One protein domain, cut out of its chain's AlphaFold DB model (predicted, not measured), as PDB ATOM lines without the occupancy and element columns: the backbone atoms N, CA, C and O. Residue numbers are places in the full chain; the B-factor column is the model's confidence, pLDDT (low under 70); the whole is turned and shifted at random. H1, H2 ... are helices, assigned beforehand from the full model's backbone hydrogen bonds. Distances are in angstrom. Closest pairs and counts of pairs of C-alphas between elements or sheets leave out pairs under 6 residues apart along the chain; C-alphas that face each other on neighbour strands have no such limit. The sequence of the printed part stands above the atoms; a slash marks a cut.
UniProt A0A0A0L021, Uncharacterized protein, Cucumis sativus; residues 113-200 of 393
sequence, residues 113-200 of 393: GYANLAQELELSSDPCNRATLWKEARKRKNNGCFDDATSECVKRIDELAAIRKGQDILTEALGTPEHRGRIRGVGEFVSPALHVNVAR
ATOM      1  N   GLY A 113     243.484 218.152 152.925       88.25
ATOM      2  CA  GLY A 113     244.754 217.632 153.444       88.25
ATOM      3  C   GLY A 113     245.362 218.501 154.559       88.25
ATOM      4  O   GLY A 113     244.840 219.559 154.900       88.25
ATOM      5  N   TYR A 114     246.454 218.018 155.164       89.25
ATOM      6  CA  TYR A 114     247.086 218.674 156.318       89.25
ATOM      7  C   TYR A 114     247.933 219.896 155.943       89.25
ATOM      8  O   TYR A 114     247.949 220.846 156.712       89.25
ATOM      9  N   ALA A 115     248.574 219.911 154.769       86.00
ATOM     10  CA  ALA A 115     249.384 221.050 154.322       86.00
ATOM     11  C   ALA A 115     248.541 222.330 154.188       86.00
ATOM     12  O   ALA A 115     248.836 223.344 154.812       86.00
ATOM     13  N   ASN A 116     247.413 222.240 153.478       88.75
ATOM     14  CA  ASN A 116     246.482 223.361 153.338       88.75
ATOM     15  C   ASN A 116     245.791 223.717 154.664       88.75
ATOM     16  O   ASN A 116     245.386 224.856 154.870       88.75
ATOM     17  N   LEU A 117     245.611 222.748 155.571       90.12
ATOM     18  CA  LEU A 117     245.094 223.028 156.913       90.12
ATOM     19  C   LEU A 117     246.097 223.836 157.739       90.12
ATOM     20  O   LEU A 117     245.690 224.801 158.368       90.12
ATOM     21  N   ALA A 118     247.378 223.467 157.710       89.12
ATOM     22  CA  ALA A 118     248.432 224.202 158.399       89.12
ATOM     23  C   ALA A 118     248.558 225.632 157.876       89.12
ATOM     24  O   ALA A 118     248.638 226.554 158.678       89.12
ATOM     25  N   GLN A 119     248.481 225.817 156.555       89.69
ATOM     26  CA  GLN A 119     248.501 227.142 155.941       89.69
ATOM     27  C   GLN A 119     247.316 228.016 156.382       89.69
ATOM     28  O   GLN A 119     247.523 229.169 156.731       89.69
ATOM     29  N   GLU A 120     246.090 227.479 156.404       90.44
ATOM     30  CA  GLU A 120     244.904 228.235 156.852       90.44
ATOM     31  C   GLU A 120     244.980 228.632 158.331       90.44
ATOM     32  O   GLU A 120     244.444 229.661 158.722       90.44
ATOM     33  N   LEU A 121     245.637 227.811 159.149       89.50
ATOM     34  CA  LEU A 121     245.832 228.075 160.574       89.50
ATOM     35  C   LEU A 121     247.102 228.885 160.862       89.50
ATOM     36  O   LEU A 121     247.416 229.092 162.031       89.50
ATOM     37  N   GLU A 122     247.849 229.275 159.824       90.12
ATOM     38  CA  GLU A 122     249.144 229.960 159.928       90.12
ATOM     39  C   GLU A 122     250.142 229.224 160.846       90.12
ATOM     40  O   GLU A 122     250.994 229.820 161.505       90.12
ATOM     41  N   LEU A 123     250.045 227.891 160.890       85.62
ATOM     42  CA  LEU A 123     250.906 227.051 161.715       85.62
ATOM     43  C   LEU A 123     252.198 226.720 160.971       85.62
ATOM     44  O   LEU A 123     252.188 226.278 159.819       85.62
ATOM     45  N   SER A 124     253.323 226.864 161.670       80.75
ATOM     46  CA  SER A 124     254.617 226.389 161.188       80.75
ATOM     47  C   SER A 124     254.651 224.855 161.121       80.75
ATOM     48  O   SER A 124     253.859 224.161 161.765       80.75
ATOM     49  N   SER A 125     255.624 224.304 160.388       77.06
ATOM     50  CA  SER A 125     255.862 222.850 160.297       77.06
ATOM     51  C   SER A 125     256.478 222.240 161.573       77.06
ATOM     52  O   SER A 125     257.007 221.129 161.547       77.06
ATOM     53  N   ASP A 126     256.433 222.969 162.690       78.81
ATOM     54  CA  ASP A 126     256.947 222.521 163.978       78.81
ATOM     55  C   ASP A 126     256.176 221.276 164.470       78.81
ATOM     56  O   ASP A 126     254.936 221.274 164.465       78.81
ATOM     57  N   PRO A 127     256.873 220.215 164.917       77.81
ATOM     58  CA  PRO A 127     256.249 219.043 165.523       77.81
ATOM     59  C   PRO A 127     255.257 219.326 166.657       77.81
ATOM     60  O   PRO A 127     254.289 218.576 166.800       77.81
ATOM     61  N   CYS A 128     255.404 220.415 167.419       82.12
ATOM     62  CA  CYS A 128     254.439 220.759 168.469       82.12
ATOM     63  C   CYS A 128     253.041 221.112 167.918       82.12
ATOM     64  O   CYS A 128     252.027 220.852 168.573       82.12
ATOM     65  N   ASN A 129     252.948 221.595 166.673       86.00
ATOM     66  CA  ASN A 129     251.678 221.955 166.028       86.00
ATOM     67  C   ASN A 129     250.879 220.734 165.550       86.00
ATOM     68  O   ASN A 129     249.702 220.847 165.193       86.00
ATOM     69  N   ARG A 130     251.489 219.542 165.557       89.31
ATOM     70  CA  ARG A 130     250.881 218.296 165.076       89.31
ATOM     71  C   ARG A 130     249.609 217.929 165.838       89.31
ATOM     72  O   ARG A 130     248.636 217.480 165.227       89.31
ATOM     73  N   ALA A 131     249.590 218.144 167.155       91.25
ATOM     74  CA  ALA A 131     248.416 217.888 167.986       91.25
ATOM     75  C   ALA A 131     247.251 218.823 167.621       91.25
ATOM     76  O   ALA A 131     246.122 218.365 167.431       91.25
ATOM     77  N   THR A 132     247.540 220.111 167.417       91.31
ATOM     78  CA  THR A 132     246.569 221.113 166.957       91.31
ATOM     79  C   THR A 132     246.014 220.751 165.583       91.31
ATOM     80  O   THR A 132     244.800 220.671 165.412       91.31
ATOM     81  N   LEU A 133     246.879 220.416 164.622       91.88
ATOM     82  CA  LEU A 133     246.464 219.974 163.289       91.88
ATOM     83  C   LEU A 133     245.573 218.732 163.344       91.88
ATOM     84  O   LEU A 133     244.560 218.656 162.647       91.88
ATOM     85  N   TRP A 134     245.917 217.755 164.184       93.06
ATOM     86  CA  TRP A 134     245.115 216.550 164.368       93.06
ATOM     87  C   TRP A 134     243.724 216.859 164.934       93.06
ATOM     88  O   TRP A 134     242.754 216.242 164.475       93.06
ATOM     89  N   LYS A 135     243.625 217.807 165.881       92.69
ATOM     90  CA  LYS A 135     242.359 218.300 166.448       92.69
ATOM     91  C   LYS A 135     241.522 219.001 165.383       92.69
ATOM     92  O   LYS A 135     240.403 218.574 165.112       92.69
ATOM     93  N   GLU A 136     242.065 220.030 164.736       91.94
ATOM     94  CA  GLU A 136     241.354 220.801 163.707       91.94
ATOM     95  C   GLU A 136     240.881 219.906 162.557       91.94
ATOM     96  O   GLU A 136     239.751 220.029 162.082       91.94
ATOM     97  N   ALA A 137     241.683 218.903 162.183       92.06
ATOM     98  CA  ALA A 137     241.321 217.962 161.133       92.06
ATOM     99  C   ALA A 137     240.079 217.105 161.443       92.06
ATOM    100  O   ALA A 137     239.530 216.478 160.531       92.06
ATOM    101  N   ARG A 138     239.650 217.048 162.709       92.56
ATOM    102  CA  ARG A 138     238.540 216.222 163.212       92.56
ATOM    103  C   ARG A 138     237.378 217.037 163.758       92.56
ATOM    104  O   ARG A 138     236.447 216.470 164.326       92.56
ATOM    105  N   LYS A 139     237.385 218.348 163.541       90.81
ATOM    106  CA  LYS A 139     236.211 219.178 163.794       90.81
ATOM    107  C   LYS A 139     235.189 219.003 162.678       90.81
ATOM    108  O   LYS A 139     235.517 219.064 161.492       90.81
ATOM    109  N   ARG A 140     233.922 218.813 163.043       86.75
ATOM    110  CA  ARG A 140     232.817 218.818 162.075       86.75
ATOM    111  C   ARG A 140     232.523 220.247 161.614       86.75
ATOM    112  O   ARG A 140     232.450 221.164 162.427       86.75
ATOM    113  N   LYS A 141     232.238 220.413 160.317       78.00
ATOM    114  CA  LYS A 141     231.914 221.718 159.705       78.00
ATOM    115  C   LYS A 141     230.705 222.424 160.331       78.00
ATOM    116  O   LYS A 141     230.658 223.643 160.334       78.00
ATOM    117  N   ASN A 142     229.746 221.669 160.867       64.88
ATOM    118  CA  ASN A 142     228.432 222.215 161.221       64.88
ATOM    119  C   ASN A 142     228.334 222.770 162.650       64.88
ATOM    120  O   ASN A 142     227.278 223.278 163.002       64.88
ATOM    121  N   ASN A 143     229.378 222.643 163.480       68.81
ATOM    122  CA  ASN A 143     229.406 223.281 164.806       68.81
ATOM    123  C   ASN A 143     230.789 223.266 165.489       68.81
ATOM    124  O   ASN A 143     230.883 223.497 166.690       68.81
ATOM    125  N   GLY A 144     231.853 222.837 164.794       77.06
ATOM    126  CA  GLY A 144     233.155 222.570 165.421       77.06
ATOM    127  C   GLY A 144     233.166 221.379 166.391       77.06
ATOM    128  O   GLY A 144     234.178 221.133 167.038       77.06
ATOM    129  N   CYS A 145     232.060 220.634 166.493       82.38
ATOM    130  CA  CYS A 145     231.923 219.505 167.408       82.38
ATOM    131  C   CYS A 145     232.776 218.304 166.959       82.38
ATOM    132  O   CYS A 145     232.972 218.082 165.759       82.38
ATOM    133  N   PHE A 146     233.247 217.531 167.934       86.94
ATOM    134  CA  PHE A 146     233.996 216.291 167.745       86.94
ATOM    135  C   PHE A 146     233.072 215.075 167.847       86.94
ATOM    136  O   PHE A 146     232.060 215.115 168.541       86.94
ATOM    137  N   ASP A 147     233.444 213.975 167.193       86.31
ATOM    138  CA  ASP A 147     232.840 212.671 167.482       86.31
ATOM    139  C   ASP A 147     233.086 212.298 168.959       86.31
ATOM    140  O   ASP A 147     234.154 212.617 169.488       86.31
ATOM    141  N   ASP A 148     232.158 211.579 169.601       85.50
ATOM    142  CA  ASP A 148     232.233 211.228 171.032       85.50
ATOM    143  C   ASP A 148     233.593 210.633 171.423       85.50
ATOM    144  O   ASP A 148     234.242 211.093 172.361       85.50
ATOM    145  N   ALA A 149     234.085 209.678 170.630       84.94
ATOM    146  CA  ALA A 149     235.386 209.056 170.860       84.94
ATOM    147  C   ALA A 149     236.568 210.019 170.641       84.94
ATOM    148  O   ALA A 149     237.595 209.915 171.306       84.94
ATOM    149  N   THR A 150     236.438 210.976 169.718       91.00
ATOM    150  CA  THR A 150     237.467 211.996 169.472       91.00
ATOM    151  C   THR A 150     237.501 213.023 170.605       91.00
ATOM    152  O   THR A 150     238.581 213.481 170.966       91.00
ATOM    153  N   SER A 151     236.350 213.344 171.199       90.69
ATOM    154  CA  SER A 151     236.216 214.326 172.281       90.69
ATOM    155  C   SER A 151     237.075 213.981 173.502       90.69
ATOM    156  O   SER A 151     237.767 214.847 174.033       90.69
ATOM    157  N   GLU A 152     237.115 212.709 173.912       91.25
ATOM    158  CA  GLU A 152     237.978 212.270 175.019       91.25
ATOM    159  C   GLU A 152     239.467 212.475 174.703       91.25
ATOM    160  O   GLU A 152     240.221 213.003 175.519       91.25
ATOM    161  N   CYS A 153     239.890 212.126 173.485       91.81
ATOM    162  CA  CYS A 153     241.270 212.330 173.054       91.81
ATOM    163  C   CYS A 153     241.634 213.820 172.999       91.81
ATOM    164  O   CYS A 153     242.746 214.190 173.360       91.81
ATOM    165  N   VAL A 154     240.708 214.678 172.566       93.12
ATOM    166  CA  VAL A 154     240.910 216.133 172.533       93.12
ATOM    167  C   VAL A 154     241.142 216.683 173.939       93.12
ATOM    168  O   VAL A 154     242.074 217.460 174.118       93.12
ATOM    169  N   LYS A 155     240.370 216.234 174.937       92.94
ATOM    170  CA  LYS A 155     240.576 216.629 176.341       92.94
ATOM    171  C   LYS A 155     241.973 216.256 176.835       92.94
ATOM    172  O   LYS A 155     242.670 217.109 177.368       92.94
ATOM    173  N   ARG A 156     242.418 215.025 176.562       93.25
ATOM    174  CA  ARG A 156     243.771 214.569 176.921       93.25
ATOM    175  C   ARG A 156     244.865 215.396 176.237       93.25
ATOM    176  O   ARG A 156     245.882 215.693 176.854       93.25
ATOM    177  N   ILE A 157     244.661 215.788 174.974       93.25
ATOM    178  CA  ILE A 157     245.574 216.702 174.268       93.25
ATOM    179  C   ILE A 157     245.641 218.053 174.991       93.25
ATOM    180  O   ILE A 157     246.734 218.563 175.209       93.25
ATOM    181  N   ASP A 158     244.499 218.625 175.373       92.44
ATOM    182  CA  ASP A 158     244.452 219.935 176.029       92.44
ATOM    183  C   ASP A 158     245.090 219.916 177.429       92.44
ATOM    184  O   ASP A 158     245.829 220.835 177.783       92.44
ATOM    185  N   GLU A 159     244.892 218.837 178.190       93.56
ATOM    186  CA  GLU A 159     245.557 218.605 179.479       93.56
ATOM    187  C   GLU A 159     247.085 218.509 179.328       93.56
ATOM    188  O   GLU A 159     247.828 219.186 180.041       93.56
ATOM    189  N   LEU A 160     247.574 217.718 178.366       91.44
ATOM    190  CA  LEU A 160     249.011 217.579 178.109       91.44
ATOM    191  C   LEU A 160     249.633 218.883 177.593       91.44
ATOM    192  O   LEU A 160     250.744 219.226 177.998       91.44
ATOM    193  N   ALA A 161     248.918 219.639 176.757       89.81
ATOM    194  CA  ALA A 161     249.377 220.926 176.239       89.81
ATOM    195  C   ALA A 161     249.542 221.979 177.347       89.81
ATOM    196  O   ALA A 161     250.430 222.830 177.262       89.81
ATOM    197  N   ALA A 162     248.716 221.916 178.398       89.50
ATOM    198  CA  ALA A 162     248.824 222.813 179.545       89.50
ATOM    199  C   ALA A 162     250.105 222.571 180.363       89.50
ATOM    200  O   ALA A 162     250.692 223.527 180.872       89.50
ATOM    201  N   ILE A 163     250.549 221.312 180.458       89.88
ATOM    202  CA  ILE A 163     251.723 220.899 181.241       89.88
ATOM    203  C   ILE A 163     253.013 221.021 180.415       89.88
ATOM    204  O   ILE A 163     254.014 221.548 180.893       89.88
ATOM    205  N   ARG A 164     253.002 220.529 179.171       85.00
ATOM    206  CA  ARG A 164     254.187 220.357 178.314       85.00
ATOM    207  C   ARG A 164     254.129 221.279 177.098       85.00
ATOM    208  O   ARG A 164     253.953 220.843 175.960       85.00
ATOM    209  N   LYS A 165     254.270 222.583 177.341       79.50
ATOM    210  CA  LYS A 165     254.263 223.597 176.274       79.50
ATOM    211  C   LYS A 165     255.443 223.390 175.316       79.50
ATOM    212  O   LYS A 165     256.576 223.237 175.758       79.50
ATOM    213  N   GLY A 166     255.170 223.419 174.012       75.75
ATOM    214  CA  GLY A 166     256.193 223.315 172.963       75.75
ATOM    215  C   GLY A 166     256.697 221.895 172.672       75.75
ATOM    216  O   GLY A 166     257.667 221.745 171.938       75.75
ATOM    217  N   GLN A 167     256.060 220.852 173.216       82.62
ATOM    218  CA  GLN A 167     256.402 219.456 172.923       82.62
ATOM    219  C   GLN A 167     255.359 218.788 172.017       82.62
ATOM    220  O   GLN A 167     254.188 219.166 171.990       82.62
ATOM    221  N   ASP A 168     255.784 217.760 171.280       85.19
ATOM    222  CA  ASP A 168     254.882 216.923 170.489       85.19
ATOM    223  C   ASP A 168     254.177 215.884 171.377       85.19
ATOM    224  O   ASP A 168     254.708 214.819 171.686       85.19
ATOM    225  N   ILE A 169     252.952 216.216 171.777       91.25
ATOM    226  CA  ILE A 169     252.128 215.444 172.720       91.25
ATOM    227  C   ILE A 169     251.152 214.469 172.044       91.25
ATOM    228  O   ILE A 169     250.437 213.732 172.723       91.25
ATOM    229  N   LEU A 170     251.061 214.459 170.707       90.69
ATOM    230  CA  LEU A 170     249.976 213.746 170.019       90.69
ATOM    231  C   LEU A 170     250.075 212.222 170.183       90.69
ATOM    232  O   LEU A 170     249.063 211.555 170.393       90.69
ATOM    233  N   THR A 171     251.278 211.657 170.071       90.25
ATOM    234  CA  THR A 171     251.483 210.204 170.201       90.25
ATOM    235  C   THR A 171     251.109 209.712 171.600       90.25
ATOM    236  O   THR A 171     250.458 208.675 171.723       90.25
ATOM    237  N   GLU A 172     251.457 210.480 172.632       90.12
ATOM    238  CA  GLU A 172     251.096 210.201 174.023       90.12
ATOM    239  C   GLU A 172     249.587 210.321 174.246       90.12
ATOM    240  O   GLU A 172     248.969 209.405 174.784       90.12
ATOM    241  N   ALA A 173     248.961 211.391 173.745       91.06
ATOM    242  CA  ALA A 173     247.521 211.589 173.883       91.06
ATOM    243  C   ALA A 173     246.692 210.476 173.211       91.06
ATOM    244  O   ALA A 173     245.624 210.098 173.702       91.06
ATOM    245  N   LEU A 174     247.191 209.926 172.099       89.81
ATOM    246  CA  LEU A 174     246.569 208.801 171.396       89.81
ATOM    247  C   LEU A 174     246.847 207.440 172.046       89.81
ATOM    248  O   LEU A 174     246.243 206.452 171.626       89.81
ATOM    249  N   GLY A 175     247.784 207.356 172.997       88.00
ATOM    250  CA  GLY A 175     248.131 206.129 173.722       88.00
ATOM    251  C   GLY A 175     248.614 204.974 172.838       88.00
ATOM    252  O   GLY A 175     248.613 203.824 173.264       88.00
ATOM    253  N   THR A 176     248.985 205.252 171.585       86.81
ATOM    254  CA  THR A 176     249.367 204.240 170.593       86.81
ATOM    255  C   THR A 176     250.637 204.671 169.872       86.81
ATOM    256  O   THR A 176     250.722 205.828 169.438       86.81
ATOM    257  N   PRO A 177     251.613 203.761 169.698       85.31
ATOM    258  CA  PRO A 177     252.863 204.089 169.029       85.31
ATOM    259  C   PRO A 177     252.618 204.514 167.578       85.31
ATOM    260  O   PRO A 177     251.656 204.093 166.931       85.31
ATOM    261  N   GLU A 178     253.491 205.381 167.071       85.38
ATOM    262  CA  GLU A 178     253.450 205.814 165.676       85.38
ATOM    263  C   GLU A 178     253.832 204.658 164.738       85.38
ATOM    264  O   GLU A 178     254.657 203.807 165.075       85.38
ATOM    265  N   HIS A 179     253.247 204.621 163.540       79.50
ATOM    266  CA  HIS A 179     253.621 203.618 162.548       79.50
ATOM    267  C   HIS A 179     255.001 203.924 161.948       79.50
ATOM    268  O   HIS A 179     255.364 205.079 161.722       79.50
ATOM    269  N   ARG A 180     255.768 202.878 161.612       74.00
ATOM    270  CA  ARG A 180     257.023 203.049 160.864       74.00
ATOM    271  C   ARG A 180     256.728 203.678 159.497       74.00
ATOM    272  O   ARG A 180     255.824 203.240 158.791       74.00
ATOM    273  N   GLY A 181     257.475 204.727 159.146       71.69
ATOM    274  CA  GLY A 181     257.398 205.397 157.841       71.69
ATOM    275  C   GLY A 181     256.234 206.377 157.637       71.69
ATOM    276  O   GLY A 181     256.209 207.051 156.612       71.69
ATOM    277  N   ARG A 182     255.293 206.513 158.583       78.94
ATOM    278  CA  ARG A 182     254.164 207.452 158.464       78.94
ATOM    279  C   ARG A 182     253.851 208.115 159.794       78.94
ATOM    280  O   ARG A 182     253.676 207.426 160.788       78.94
ATOM    281  N   ILE A 183     253.651 209.429 159.766       81.44
ATOM    282  CA  ILE A 183     253.246 210.201 160.940       81.44
ATOM    283  C   ILE A 183     251.792 210.682 160.818       81.44
ATOM    284  O   ILE A 183     251.357 211.216 159.795       81.44
ATOM    285  N   ARG A 184     251.016 210.520 161.889       86.69
ATOM    286  CA  ARG A 184     249.682 211.105 162.064       86.69
ATOM    287  C   ARG A 184     249.761 212.631 162.161       86.69
ATOM    288  O   ARG A 184     250.596 213.158 162.876       86.69
ATOM    289  N   GLY A 185     248.839 213.342 161.510       81.50
ATOM    290  CA  GLY A 185     248.673 214.793 161.699       81.50
ATOM    291  C   GLY A 185     249.508 215.705 160.790       81.50
ATOM    292  O   GLY A 185     249.374 216.914 160.900       81.50
ATOM    293  N   VAL A 186     250.328 215.155 159.887       79.56
ATOM    294  CA  VAL A 186     251.258 215.940 159.038       79.56
ATOM    295  C   VAL A 186     251.125 215.689 157.532       79.56
ATOM    296  O   VAL A 186     251.810 216.318 156.738       79.56
ATOM    297  N   GLY A 187     250.189 214.835 157.111       71.25
ATOM    298  CA  GLY A 187     249.924 214.573 155.692       71.25
ATOM    299  C   GLY A 187     250.557 213.289 155.157       71.25
ATOM    300  O   GLY A 187     251.079 212.463 155.903       71.25
ATOM    301  N   GLU A 188     250.398 213.075 153.854       64.38
ATOM    302  CA  GLU A 188     251.003 211.955 153.126       64.38
ATOM    303  C   GLU A 188     252.472 212.303 152.814       64.38
ATOM    304  O   GLU A 188     252.787 213.476 152.631       64.38
ATOM    305  N   PHE A 189     253.366 211.308 152.783       62.28
ATOM    306  CA  PHE A 189     254.810 211.447 152.484       62.28
ATOM    307  C   PHE A 189     255.716 212.079 153.561       62.28
ATOM    308  O   PHE A 189     256.915 212.213 153.334       62.28
ATOM    309  N   VAL A 190     255.204 212.390 154.758       64.31
ATOM    310  CA  VAL A 190     256.047 212.829 155.886       64.31
ATOM    311  C   VAL A 190     256.471 211.630 156.739       64.31
ATOM    312  O   VAL A 190     255.637 210.969 157.370       64.31
ATOM    313  N   SER A 191     257.778 211.352 156.762       62.00
ATOM    314  CA  SER A 191     258.376 210.286 157.572       62.00
ATOM    315  C   SER A 191     258.875 210.815 158.928       62.00
ATOM    316  O   SER A 191     259.233 211.993 159.029       62.00
ATOM    317  N   PRO A 192     258.958 209.965 159.975       60.44
ATOM    318  CA  PRO A 192     259.530 210.334 161.278       60.44
ATOM    319  C   PRO A 192     260.894 211.026 161.186       60.44
ATOM    320  O   PRO A 192     261.129 212.001 161.893       60.44
ATOM    321  N   ALA A 193     261.759 210.582 160.270       58.78
ATOM    322  CA  ALA A 193     263.081 211.168 160.062       58.78
ATOM    323  C   ALA A 193     263.019 212.615 159.541       58.78
ATOM    324  O   ALA A 193     263.825 213.446 159.946       58.78
ATOM    325  N   LEU A 194     262.045 212.944 158.689       60.50
ATOM    326  CA  LEU A 194     261.848 214.314 158.204       60.50
ATOM    327  C   LEU A 194     261.228 215.220 159.274       60.50
ATOM    328  O   LEU A 194     261.466 216.420 159.270       60.50
ATOM    329  N   HIS A 195     260.455 214.656 160.201       62.53
ATOM    330  CA  HIS A 195     259.722 215.427 161.201       62.53
ATOM    331  C   HIS A 195     260.521 215.686 162.486       62.53
ATOM    332  O   HIS A 195     260.556 216.808 162.979       62.53
ATOM    333  N   VAL A 196     261.221 214.673 163.013       56.22
ATOM    334  CA  VAL A 196     262.013 214.790 164.254       56.22
ATOM    335  C   VAL A 196     263.262 215.656 164.046       56.22
ATOM    336  O   VAL A 196     263.684 216.366 164.958       56.22
ATOM    337  N   ASN A 197     263.834 215.659 162.840       45.28
ATOM    338  CA  ASN A 197     265.007 216.479 162.531       45.28
ATOM    339  C   ASN A 197     264.689 217.978 162.388       45.28
ATOM    340  O   ASN A 197     265.598 218.788 162.539       45.28
ATOM    341  N   VAL A 198     263.419 218.367 162.205       46.22
ATOM    342  CA  VAL A 198     262.994 219.777 162.293       46.22
ATOM    343  C   VAL A 198     263.015 220.262 163.750       46.22
ATOM    344  O   VAL A 198     263.497 221.359 164.015       46.22
ATOM    345  N   ALA A 199     262.611 219.427 164.717       39.75
ATOM    346  CA  ALA A 199     262.666 219.775 166.146       39.75
ATOM    347  C   ALA A 199     264.098 219.858 166.712       39.75
ATOM    348  O   ALA A 199     264.343 220.565 167.686       39.75
ATOM    349  N   ARG A 200     265.065 219.147 166.116       37.84
ATOM    350  CA  ARG A 200     266.461 219.121 166.595       37.84
ATOM    351  C   ARG A 200     267.353 220.221 166.013       37.84
ATOM    352  O   ARG A 200     268.502 220.332 166.435       37.84
TER     353      ARG A 200
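Overview. This is residues 113 to 200 of the 393 residues of an uncharacterized protein of Cucumis sativus (UniProt A0A0A0L021). A short helix, H2, lies in the middle, with H1 crosswise on one side, H3 and little H4 on the other, and H5 by the end where H2 begins; a long loop, residues 174 to 191, joins H4 to H5. The printed part has 88 residues with five named helices, H1 to H5 in chain order, and no named strand: all helix. It is compact, radius of gyration of the C-alphas 12.7 A, spanning 35 by 27 by 23 A.

Arrangement. H1, residues 113 to 120, only just touches H2, residues 127 to 136, with 3 pairs of C-alphas within 8 A, the closest Ala 118 and Leu 133 at 6.8 A, about perpendicular at 81 degrees. H4, residues 170 to 173, touches H3, residues 148 to 163, at its residues 153 to 160 alone; the closest C-alphas, Ile 157 and Ala 173, are 5.5 A apart. H5, residues 192 to 200, touches H2 at a steep tilt of 61 degrees, closest C-alphas Pro 127 and Ala 199, 6.5 A. Every O i to N i+4 pair is within hydrogen-bond range in H1, 4 of 6 in H2, 10 of 12 in H3 and 2 of 5 in H5, beside 3 of 6 O i to N i+3 pairs; H4 is too short for one.

Along the chain. H1 begins at C-alpha 113 (244.754, 217.632, 153.444); H3 is 24.0 A long; H5 ends at C-alpha 200 (266.461, 219.121, 166.595).

Size, cuts and confidence. The printed part has no cut. The links H2 to H3 and H4 to H5 are long. In this model pLDDT is under 70 at residues 142 to 143 and 188 to 200.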